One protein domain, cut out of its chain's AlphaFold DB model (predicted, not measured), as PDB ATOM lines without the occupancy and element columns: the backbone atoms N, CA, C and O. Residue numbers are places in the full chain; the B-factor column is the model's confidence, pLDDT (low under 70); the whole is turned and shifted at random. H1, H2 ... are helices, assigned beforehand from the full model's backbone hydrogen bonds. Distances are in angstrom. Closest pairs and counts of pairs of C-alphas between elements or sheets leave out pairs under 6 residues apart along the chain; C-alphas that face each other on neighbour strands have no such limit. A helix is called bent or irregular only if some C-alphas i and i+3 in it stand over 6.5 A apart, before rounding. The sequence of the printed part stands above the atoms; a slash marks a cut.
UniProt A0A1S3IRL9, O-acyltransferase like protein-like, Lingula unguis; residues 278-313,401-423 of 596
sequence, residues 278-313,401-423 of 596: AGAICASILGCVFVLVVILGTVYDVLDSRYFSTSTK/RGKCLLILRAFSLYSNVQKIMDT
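This is residues 278 to 313 and 401 to 423 of the 596 residues of the protein "O-acyltransferase like protein-like" of Lingula unguis (UniProt A0A1S3IRL9). One long helix, H1, makes the longest axis, and two short helices, H2 and H3, cross its middle stretch as a bent crossbar joined by a tight link. Both ends of H1 stick out well past the crossing, residues 278 to 289 and 306 to 313, and residues 417 to 423 stick out at the far end of the crossbar. The printed part has 59 residues, with three named helices in the order H1, H2, H3 and no named strand, and its class is all helix. The whole is loose, with a radius of gyration of the C-alphas of 14.5 A, and elongated, spanning 52 by 29 by 17 A.

H1, residues 278 to 313, begins at C-alpha 278 (456.445, 417.678, 348.588) and measures 52.6 A from first to last C-alpha. After the cut, H2 holds residues 403 to 410, 11.0 A long. H3, residues 413 to 420, measures 10.1 A and ends at C-alpha 420 (476.542, 399.951, 372.007).

H1 touches H2 with its residues 293 to 301 alone; the closest C-alphas, those of Gly 297 and Leu 408, are 4.8 A apart. Their lines are about perpendicular, at 82 degrees. H1 touches H3 with its residues 294 to 302 alone, the closest C-alphas being those of Thr 298 and Leu 413, 5.5 A apart. These lines are about perpendicular too, at 80 degrees. H2 and H3 are close but not clearly touching: their closest C-alphas, of Ala 410 and Asn 416, are 7.7 A apart. They run the same way at a steep tilt of 64 degrees. In H1, H2 and H3 every O i to N i+4 pair is within hydrogen-bond range.

The two C-alphas farthest apart are those of Ala 278 and Lys 313, at 52.6 A. Residues 314 to 400 are not printed, and C-alphas 313 and 401 are 21.6 A apart across the cut. Mean pLDDT of the printed part is 83.2; residues 308 to 313 and residue 401 are under 70.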
ATOM      1  N   ALA A 278     456.608 419.126 348.675       81.75
ATOM      2  CA  ALA A 278     456.445 417.678 348.588       81.75
ATOM      3  C   ALA A 278     457.649 416.902 349.161       81.75
ATOM      4  O   ALA A 278     457.464 415.822 349.729       81.75
ATOM      5  N   GLY A 279     458.868 417.447 349.054       80.38
ATOM      6  CA  GLY A 279     460.080 416.833 349.596       80.38
ATOM      7  C   GLY A 279     460.075 416.801 351.124       80.38
ATOM      8  O   GLY A 279     460.321 415.749 351.717       80.38
ATOM      9  N   ALA A 280     459.715 417.917 351.758       80.81
ATOM     10  CA  ALA A 280     459.596 418.027 353.215       80.81
ATOM     11  C   ALA A 280     458.491 417.125 353.788       80.81
ATOM     12  O   ALA A 280     458.686 416.466 354.817       80.81
ATOM     13  N   ILE A 281     457.355 417.027 353.089       84.81
ATOM     14  CA  ILE A 281     456.249 416.135 353.469       84.81
ATOM     15  C   ILE A 281     456.694 414.671 353.393       84.81
ATOM     16  O   ILE A 281     456.542 413.931 354.368       84.81
ATOM     17  N   CYS A 282     457.300 414.251 352.277       85.38
ATOM     18  CA  CYS A 282     457.814 412.888 352.127       85.38
ATOM     19  C   CYS A 282     458.855 412.561 353.204       85.38
ATOM     20  O   CYS A 282     458.840 411.462 353.761       85.38
ATOM     21  N   ALA A 283     459.722 413.519 353.536       83.44
ATOM     22  CA  ALA A 283     460.744 413.333 354.554       83.44
ATOM     23  C   ALA A 283     460.186 413.133 355.948       83.44
ATOM     24  O   ALA A 283     460.586 412.208 356.659       83.44
ATOM     25  N   SER A 284     459.205 413.949 356.297       84.56
ATOM     26  CA  SER A 284     458.527 413.865 357.580       84.56
ATOM     27  C   SER A 284     457.773 412.542 357.715       84.56
ATOM     28  O   SER A 284     457.861 411.894 358.756       84.56
ATOM     29  N   ILE A 285     457.114 412.078 356.646       88.56
ATOM     30  CA  ILE A 285     456.443 410.769 356.619       88.56
ATOM     31  C   ILE A 285     457.455 409.632 356.796       88.56
ATOM     32  O   ILE A 285     457.254 408.772 357.653       88.56
ATOM     33  N   LEU A 286     458.553 409.626 356.035       88.00
ATOM     34  CA  LEU A 286     459.592 408.595 356.144       88.00
ATOM     35  C   LEU A 286     460.238 408.573 357.535       88.00
ATOM     36  O   LEU A 286     460.435 407.494 358.100       88.00
ATOM     37  N   GLY A 287     460.506 409.745 358.114       86.38
ATOM     38  CA  GLY A 287     460.992 409.880 359.486       86.38
ATOM     39  C   GLY A 287     460.001 409.320 360.508       86.38
ATOM     40  O   GLY A 287     460.385 408.524 361.363       86.38
ATOM     41  N   CYS A 288     458.712 409.648 360.377       90.19
ATOM     42  CA  CYS A 288     457.662 409.118 361.252       90.19
ATOM     43  C   CYS A 288     457.530 407.594 361.142       90.19
ATOM     44  O   CYS A 288     457.417 406.914 362.162       90.19
ATOM     45  N   VAL A 289     457.590 407.036 359.928       92.00
ATOM     46  CA  VAL A 289     457.569 405.580 359.705       92.00
ATOM     47  C   VAL A 289     458.792 404.916 360.336       92.00
ATOM     48  O   VAL A 289     458.653 403.887 360.993       92.00
ATOM     49  N   PHE A 290     459.981 405.504 360.192       89.19
ATOM     50  CA  PHE A 290     461.193 404.981 360.818       89.19
ATOM     51  C   PHE A 290     461.077 404.962 362.348       89.19
ATOM     52  O   PHE A 290     461.321 403.928 362.971       89.19
ATOM     53  N   VAL A 291     460.629 406.068 362.951       91.00
ATOM     54  CA  VAL A 291     460.394 406.158 364.401       91.00
ATOM     55  C   VAL A 291     459.348 405.136 364.852       91.00
ATOM     56  O   VAL A 291     459.564 404.443 365.845       91.00
ATOM     57  N   LEU A 292     458.256 404.964 364.101       94.12
ATOM     58  CA  LEU A 292     457.239 403.947 364.380       94.12
ATOM     59  C   LEU A 292     457.842 402.534 364.378       94.12
ATOM     60  O   LEU A 292     457.591 401.760 365.300       94.12
ATOM     61  N   VAL A 293     458.658 402.192 363.378       92.75
ATOM     62  CA  VAL A 293     459.315 400.877 363.291       92.75
ATOM     63  C   VAL A 293     460.282 400.662 364.458       92.75
ATOM     64  O   VAL A 293     460.318 399.565 365.016       92.75
ATOM     65  N   VAL A 294     461.010 401.701 364.883       93.75
ATOM     66  CA  VAL A 294     461.873 401.653 366.077       93.75
ATOM     67  C   VAL A 294     461.050 401.422 367.344       93.75
ATOM     68  O   VAL A 294     461.411 400.568 368.156       93.75
ATOM     69  N   ILE A 295     459.921 402.116 367.511       94.44
ATOM     70  CA  ILE A 295     459.022 401.920 368.658       94.44
ATOM     71  C   ILE A 295     458.475 400.488 368.659       94.44
ATOM     72  O   ILE A 295     458.608 399.787 369.661       94.44
ATOM     73  N   LEU A 296     457.929 400.018 367.534       93.88
ATOM     74  CA  LEU A 296     457.385 398.663 367.403       93.88
ATOM     75  C   LEU A 296     458.452 397.588 367.654       93.88
ATOM     76  O   LEU A 296     458.186 396.612 368.356       93.88
ATOM     77  N   GLY A 297     459.667 397.777 367.131       93.50
ATOM     78  CA  GLY A 297     460.795 396.877 367.369       93.50
ATOM     79  C   GLY A 297     461.259 396.861 368.816       93.50
ATOM     80  O   GLY A 297     461.521 395.787 369.357       93.50
ATOM     81  N   THR A 298     461.287 398.021 369.466       94.50
ATOM     82  CA  THR A 298     461.657 398.137 370.882       94.50
ATOM     83  C   THR A 298     460.607 397.485 371.778       94.50
ATOM     84  O   THR A 298     460.957 396.697 372.653       94.50
ATOM     85  N   VAL A 299     459.317 397.744 371.533       92.94
ATOM     86  CA  VAL A 299     458.211 397.114 372.272       92.94
ATOM     87  C   VAL A 299     458.250 395.597 372.097       92.94
ATOM     88  O   VAL A 299     458.206 394.873 373.091       92.94
ATOM     89  N   TYR A 300     458.391 395.103 370.863       90.19
ATOM     90  CA  TYR A 300     458.485 393.667 370.591       90.19
ATOM     91  C   TYR A 300     459.648 393.006 371.342       90.19
ATOM     92  O   TYR A 300     459.463 391.971 371.979       90.19
ATOM     93  N   ASP A 301     460.834 393.608 371.299       89.50
ATOM     94  CA  ASP A 301     462.040 393.064 371.923       89.50
ATOM     95  C   ASP A 301     461.966 393.078 373.459       89.50
ATOM     96  O   ASP A 301     462.342 392.101 374.110       89.50
ATOM     97  N   VAL A 302     461.400 394.134 374.057       88.44
ATOM     98  CA  VAL A 302     461.154 394.193 375.509       88.44
ATOM     99  C   VAL A 302     460.137 393.133 375.940       88.44
ATOM    100  O   VAL A 302     460.340 392.464 376.956       88.44
ATOM    101  N   LEU A 303     459.056 392.946 375.175       87.44
ATOM    102  CA  LEU A 303     458.051 391.918 375.458       87.44
ATOM    103  C   LEU A 303     458.631 390.501 375.319       87.44
ATOM    104  O   LEU A 303     458.413 389.674 376.204       87.44
ATOM    105  N   ASP A 304     459.416 390.232 374.271       83.31
ATOM    106  CA  ASP A 304     460.113 388.951 374.066       83.31
ATOM    107  C   ASP A 304     461.114 388.670 375.202       83.31
ATOM    108  O   ASP A 304     461.132 387.572 375.765       83.31
ATOM    109  N   SER A 305     461.887 389.681 375.612       80.19
ATOM    110  CA  SER A 305     462.839 389.576 376.724       80.19
ATOM    111  C   SER A 305     462.149 389.246 378.057       80.19
ATOM    112  O   SER A 305     462.587 388.347 378.786       80.19
ATOM    113  N   ARG A 306     461.017 389.900 378.363       80.00
ATOM    114  CA  ARG A 306     460.229 389.630 379.584       80.00
ATOM    115  C   ARG A 306     459.552 388.261 379.562       80.00
ATOM    116  O   ARG A 306     459.555 387.563 380.581       80.00
ATOM    117  N   TYR A 307     459.008 387.854 378.415       73.12
ATOM    118  CA  TYR A 307     458.403 386.533 378.244       73.12
ATOM    119  C   TYR A 307     459.429 385.418 378.500       73.12
ATOM    120  O   TYR A 307     459.168 384.486 379.268       73.12
ATOM    121  N   PHE A 308     460.639 385.551 377.946       65.81
ATOM    122  CA  PHE A 308     461.709 384.569 378.130       65.81
ATOM    123  C   PHE A 308     462.241 384.514 379.575       65.81
ATOM    124  O   PHE A 308     462.466 383.425 380.111       65.81
ATOM    125  N   SER A 309     462.385 385.667 380.245       59.72
ATOM    126  CA  SER A 309     462.793 385.724 381.661       59.72
ATOM    127  C   SER A 309     461.776 385.047 382.592       59.72
ATOM    128  O   SER A 309     462.149 384.404 383.573       59.72
ATOM    129  N   THR A 310     460.486 385.142 382.267       54.06
ATOM    130  CA  THR A 310     459.419 384.515 383.061       54.06
ATOM    131  C   THR A 310     459.399 382.999 382.853       54.06
ATOM    132  O   THR A 310     459.391 382.253 383.827       54.06
ATOM    133  N   SER A 311     459.509 382.528 381.605       50.59
ATOM    134  CA  SER A 311     459.561 381.090 381.282       50.59
ATOM    135  C   SER A 311     460.770 380.374 381.910       50.59
ATOM    136  O   SER A 311     460.643 379.289 382.483       50.59
ATOM    137  N   THR A 312     461.946 381.013 381.899       48.47
ATOM    138  CA  THR A 312     463.161 380.460 382.527       48.47
ATOM    139  C   THR A 312     463.071 380.401 384.053       48.47
ATOM    140  O   THR A 312     463.546 379.431 384.643       48.47
ATOM    141  N   LYS A 313     462.417 381.371 384.711       43.31
ATOM    142  CA  LYS A 313     462.162 381.324 386.164       43.31
ATOM    143  C   LYS A 313     461.199 380.196 386.547       43.31
ATOM    144  O   LYS A 313     461.478 379.478 387.506       43.31
ATOM    145  N   ARG A 401     461.914 381.766 364.709       64.81
ATOM    146  CA  ARG A 401     461.394 383.132 364.619       64.81
ATOM    147  C   ARG A 401     461.231 383.487 363.143       64.81
ATOM    148  O   ARG A 401     462.133 383.246 362.341       64.81
ATOM    149  N   GLY A 402     460.072 384.028 362.777       75.81
ATOM    150  CA  GLY A 402     459.822 384.485 361.411       75.81
ATOM    151  C   GLY A 402     460.836 385.557 361.002       75.81
ATOM    152  O   GLY A 402     461.222 386.390 361.821       75.81
ATOM    153  N   LYS A 403     461.256 385.564 359.730       81.62
ATOM    154  CA  LYS A 403     462.253 386.519 359.209       81.62
ATOM    155  C   LYS A 403     461.861 387.983 359.469       81.62
ATOM    156  O   LYS A 403     462.720 388.784 359.814       81.62
ATOM    157  N   CYS A 404     460.570 388.315 359.393       80.25
ATOM    158  CA  CYS A 404     460.063 389.661 359.687       80.25
ATOM    159  C   CYS A 404     460.277 390.076 361.151       80.25
ATOM    160  O   CYS A 404     460.623 391.221 361.411       80.25
ATOM    161  N   LEU A 405     460.138 389.147 362.103       80.06
ATOM    162  CA  LEU A 405     460.374 389.417 363.528       80.06
ATOM    163  C   LEU A 405     461.863 389.651 363.816       80.06
ATOM    164  O   LEU A 405     462.214 390.460 364.671       80.06
ATOM    165  N   LEU A 406     462.744 388.978 363.068       80.12
ATOM    166  CA  LEU A 406     464.185 389.211 363.143       80.12
ATOM    167  C   LEU A 406     464.557 390.609 362.625       80.12
ATOM    168  O   LEU A 406     465.361 391.293 363.251       80.12
ATOM    169  N   ILE A 407     463.944 391.041 361.517       83.94
ATOM    170  CA  ILE A 407     464.120 392.396 360.970       83.94
ATOM    171  C   ILE A 407     463.590 393.437 361.958       83.94
ATOM    172  O   ILE A 407     464.278 394.411 362.235       83.94
ATOM    173  N   LEU A 408     462.412 393.215 362.547       84.94
ATOM    174  CA  LEU A 408     461.818 394.148 363.504       84.94
ATOM    175  C   LEU A 408     462.697 394.326 364.755       84.94
ATOM    176  O   LEU A 408     462.900 395.445 365.220       84.94
ATOM    177  N   ARG A 409     463.311 393.241 365.248       84.44
ATOM    178  CA  ARG A 409     464.285 393.302 366.348       84.44
ATOM    179  C   ARG A 409     465.541 394.106 365.990       84.44
ATOM    180  O   ARG A 409     466.150 394.684 366.885       84.44
ATOM    181  N   ALA A 410     465.925 394.185 364.713       86.88
ATOM    182  CA  ALA A 410     467.078 394.985 364.290       86.88
ATOM    183  C   ALA A 410     466.876 396.494 364.533       86.88
ATOM    184  O   ALA A 410     467.861 397.205 364.724       86.88
ATOM    185  N   PHE A 411     465.625 396.966 364.598       89.00
ATOM    186  CA  PHE A 411     465.276 398.356 364.918       89.00
ATOM    187  C   PHE A 411     465.031 398.602 366.417       89.00
ATOM    188  O   PHE A 411     464.734 399.729 366.802       89.00
ATOM    189  N   SER A 412     465.158 397.582 367.275       93.06
ATOM    190  CA  SER A 412     464.983 397.741 368.722       93.06
ATOM    191  C   SER A 412     466.053 398.657 369.306       93.06
ATOM    192  O   SER A 412     467.245 398.336 369.280       93.06
ATOM    193  N   LEU A 413     465.624 399.770 369.901       92.00
ATOM    194  CA  LEU A 413     466.518 400.668 370.617       92.00
ATOM    195  C   LEU A 413     467.116 399.969 371.846       92.00
ATOM    196  O   LEU A 413     468.302 400.119 372.105       92.00
ATOM    197  N   TYR A 414     466.336 399.146 372.552       88.19
ATOM    198  CA  TYR A 414     466.765 398.460 373.776       88.19
ATOM    199  C   TYR A 414     467.967 397.529 373.542       88.19
ATOM    200  O   TYR A 414     469.031 397.742 374.127       88.19
ATOM    201  N   SER A 415     467.841 396.546 372.639       86.25
ATOM    202  CA  SER A 415     468.948 395.630 372.314       86.25
ATOM    203  C   SER A 415     470.148 396.361 371.708       86.25
ATOM    204  O   SER A 415     471.289 395.989 371.976       86.25
ATOM    205  N   ASN A 416     469.918 397.360 370.850       91.38
ATOM    206  CA  ASN A 416     471.010 398.063 370.181       91.38
ATOM    207  C   ASN A 416     471.785 398.962 371.149       91.38
ATOM    208  O   ASN A 416     473.009 398.961 371.101       91.38
ATOM    209  N   VAL A 417     471.109 399.663 372.064       91.31
ATOM    210  CA  VAL A 417     471.762 400.479 373.098       91.31
ATOM    211  C   VAL A 417     472.566 399.604 374.057       91.31
ATOM    212  O   VAL A 417     473.707 399.941 374.351       91.31
ATOM    213  N   GLN A 418     472.043 398.442 374.469       87.19
ATOM    214  CA  GLN A 418     472.817 397.488 375.274       87.19
ATOM    215  C   GLN A 418     474.088 397.017 374.560       87.19
ATOM    216  O   GLN A 418     475.139 396.981 375.180       87.19
ATOM    217  N   LYS A 419     474.015 396.729 373.254       86.88
ATOM    218  CA  LYS A 419     475.194 396.366 372.450       86.88
ATOM    219  C   LYS A 419     476.174 397.522 372.249       86.88
ATOM    220  O   LYS A 419     477.362 397.279 372.112       86.88
ATOM    221  N   ILE A 420     475.688 398.762 372.159       87.00
ATOM    222  CA  ILE A 420     476.542 399.951 372.007       87.00
ATOM    223  C   ILE A 420     477.276 400.257 373.317       87.00
ATOM    224  O   ILE A 420     478.416 400.706 373.278       87.00
ATOM    225  N   MET A 421     476.627 400.019 374.459       90.12
ATOM    226  CA  MET A 421     477.213 400.203 375.791       90.12
ATOM    227  C   MET A 421     477.999 398.982 376.280       90.12
ATOM    228  O   MET A 421     478.549 399.025 377.377       90.12
ATOM    229  N   ASP A 422     478.042 397.907 375.496       86.81
ATOM    230  CA  ASP A 422     478.828 396.725 375.814       86.81
ATOM    231  C   ASP A 422     480.323 397.038 375.670       86.81
ATOM    232  O   ASP A 422     480.789 397.496 374.622       86.81
ATOM    233  N   THR A 423     481.072 396.824 376.748       85.06
ATOM    234  CA  THR A 423     482.522 397.044 376.806       85.06
ATOM    235  C   THR A 423     483.319 395.756 376.623       85.06
ATOM    236  O   THR A 423     484.554 395.804 376.577       85.06
TER     237      THR A 423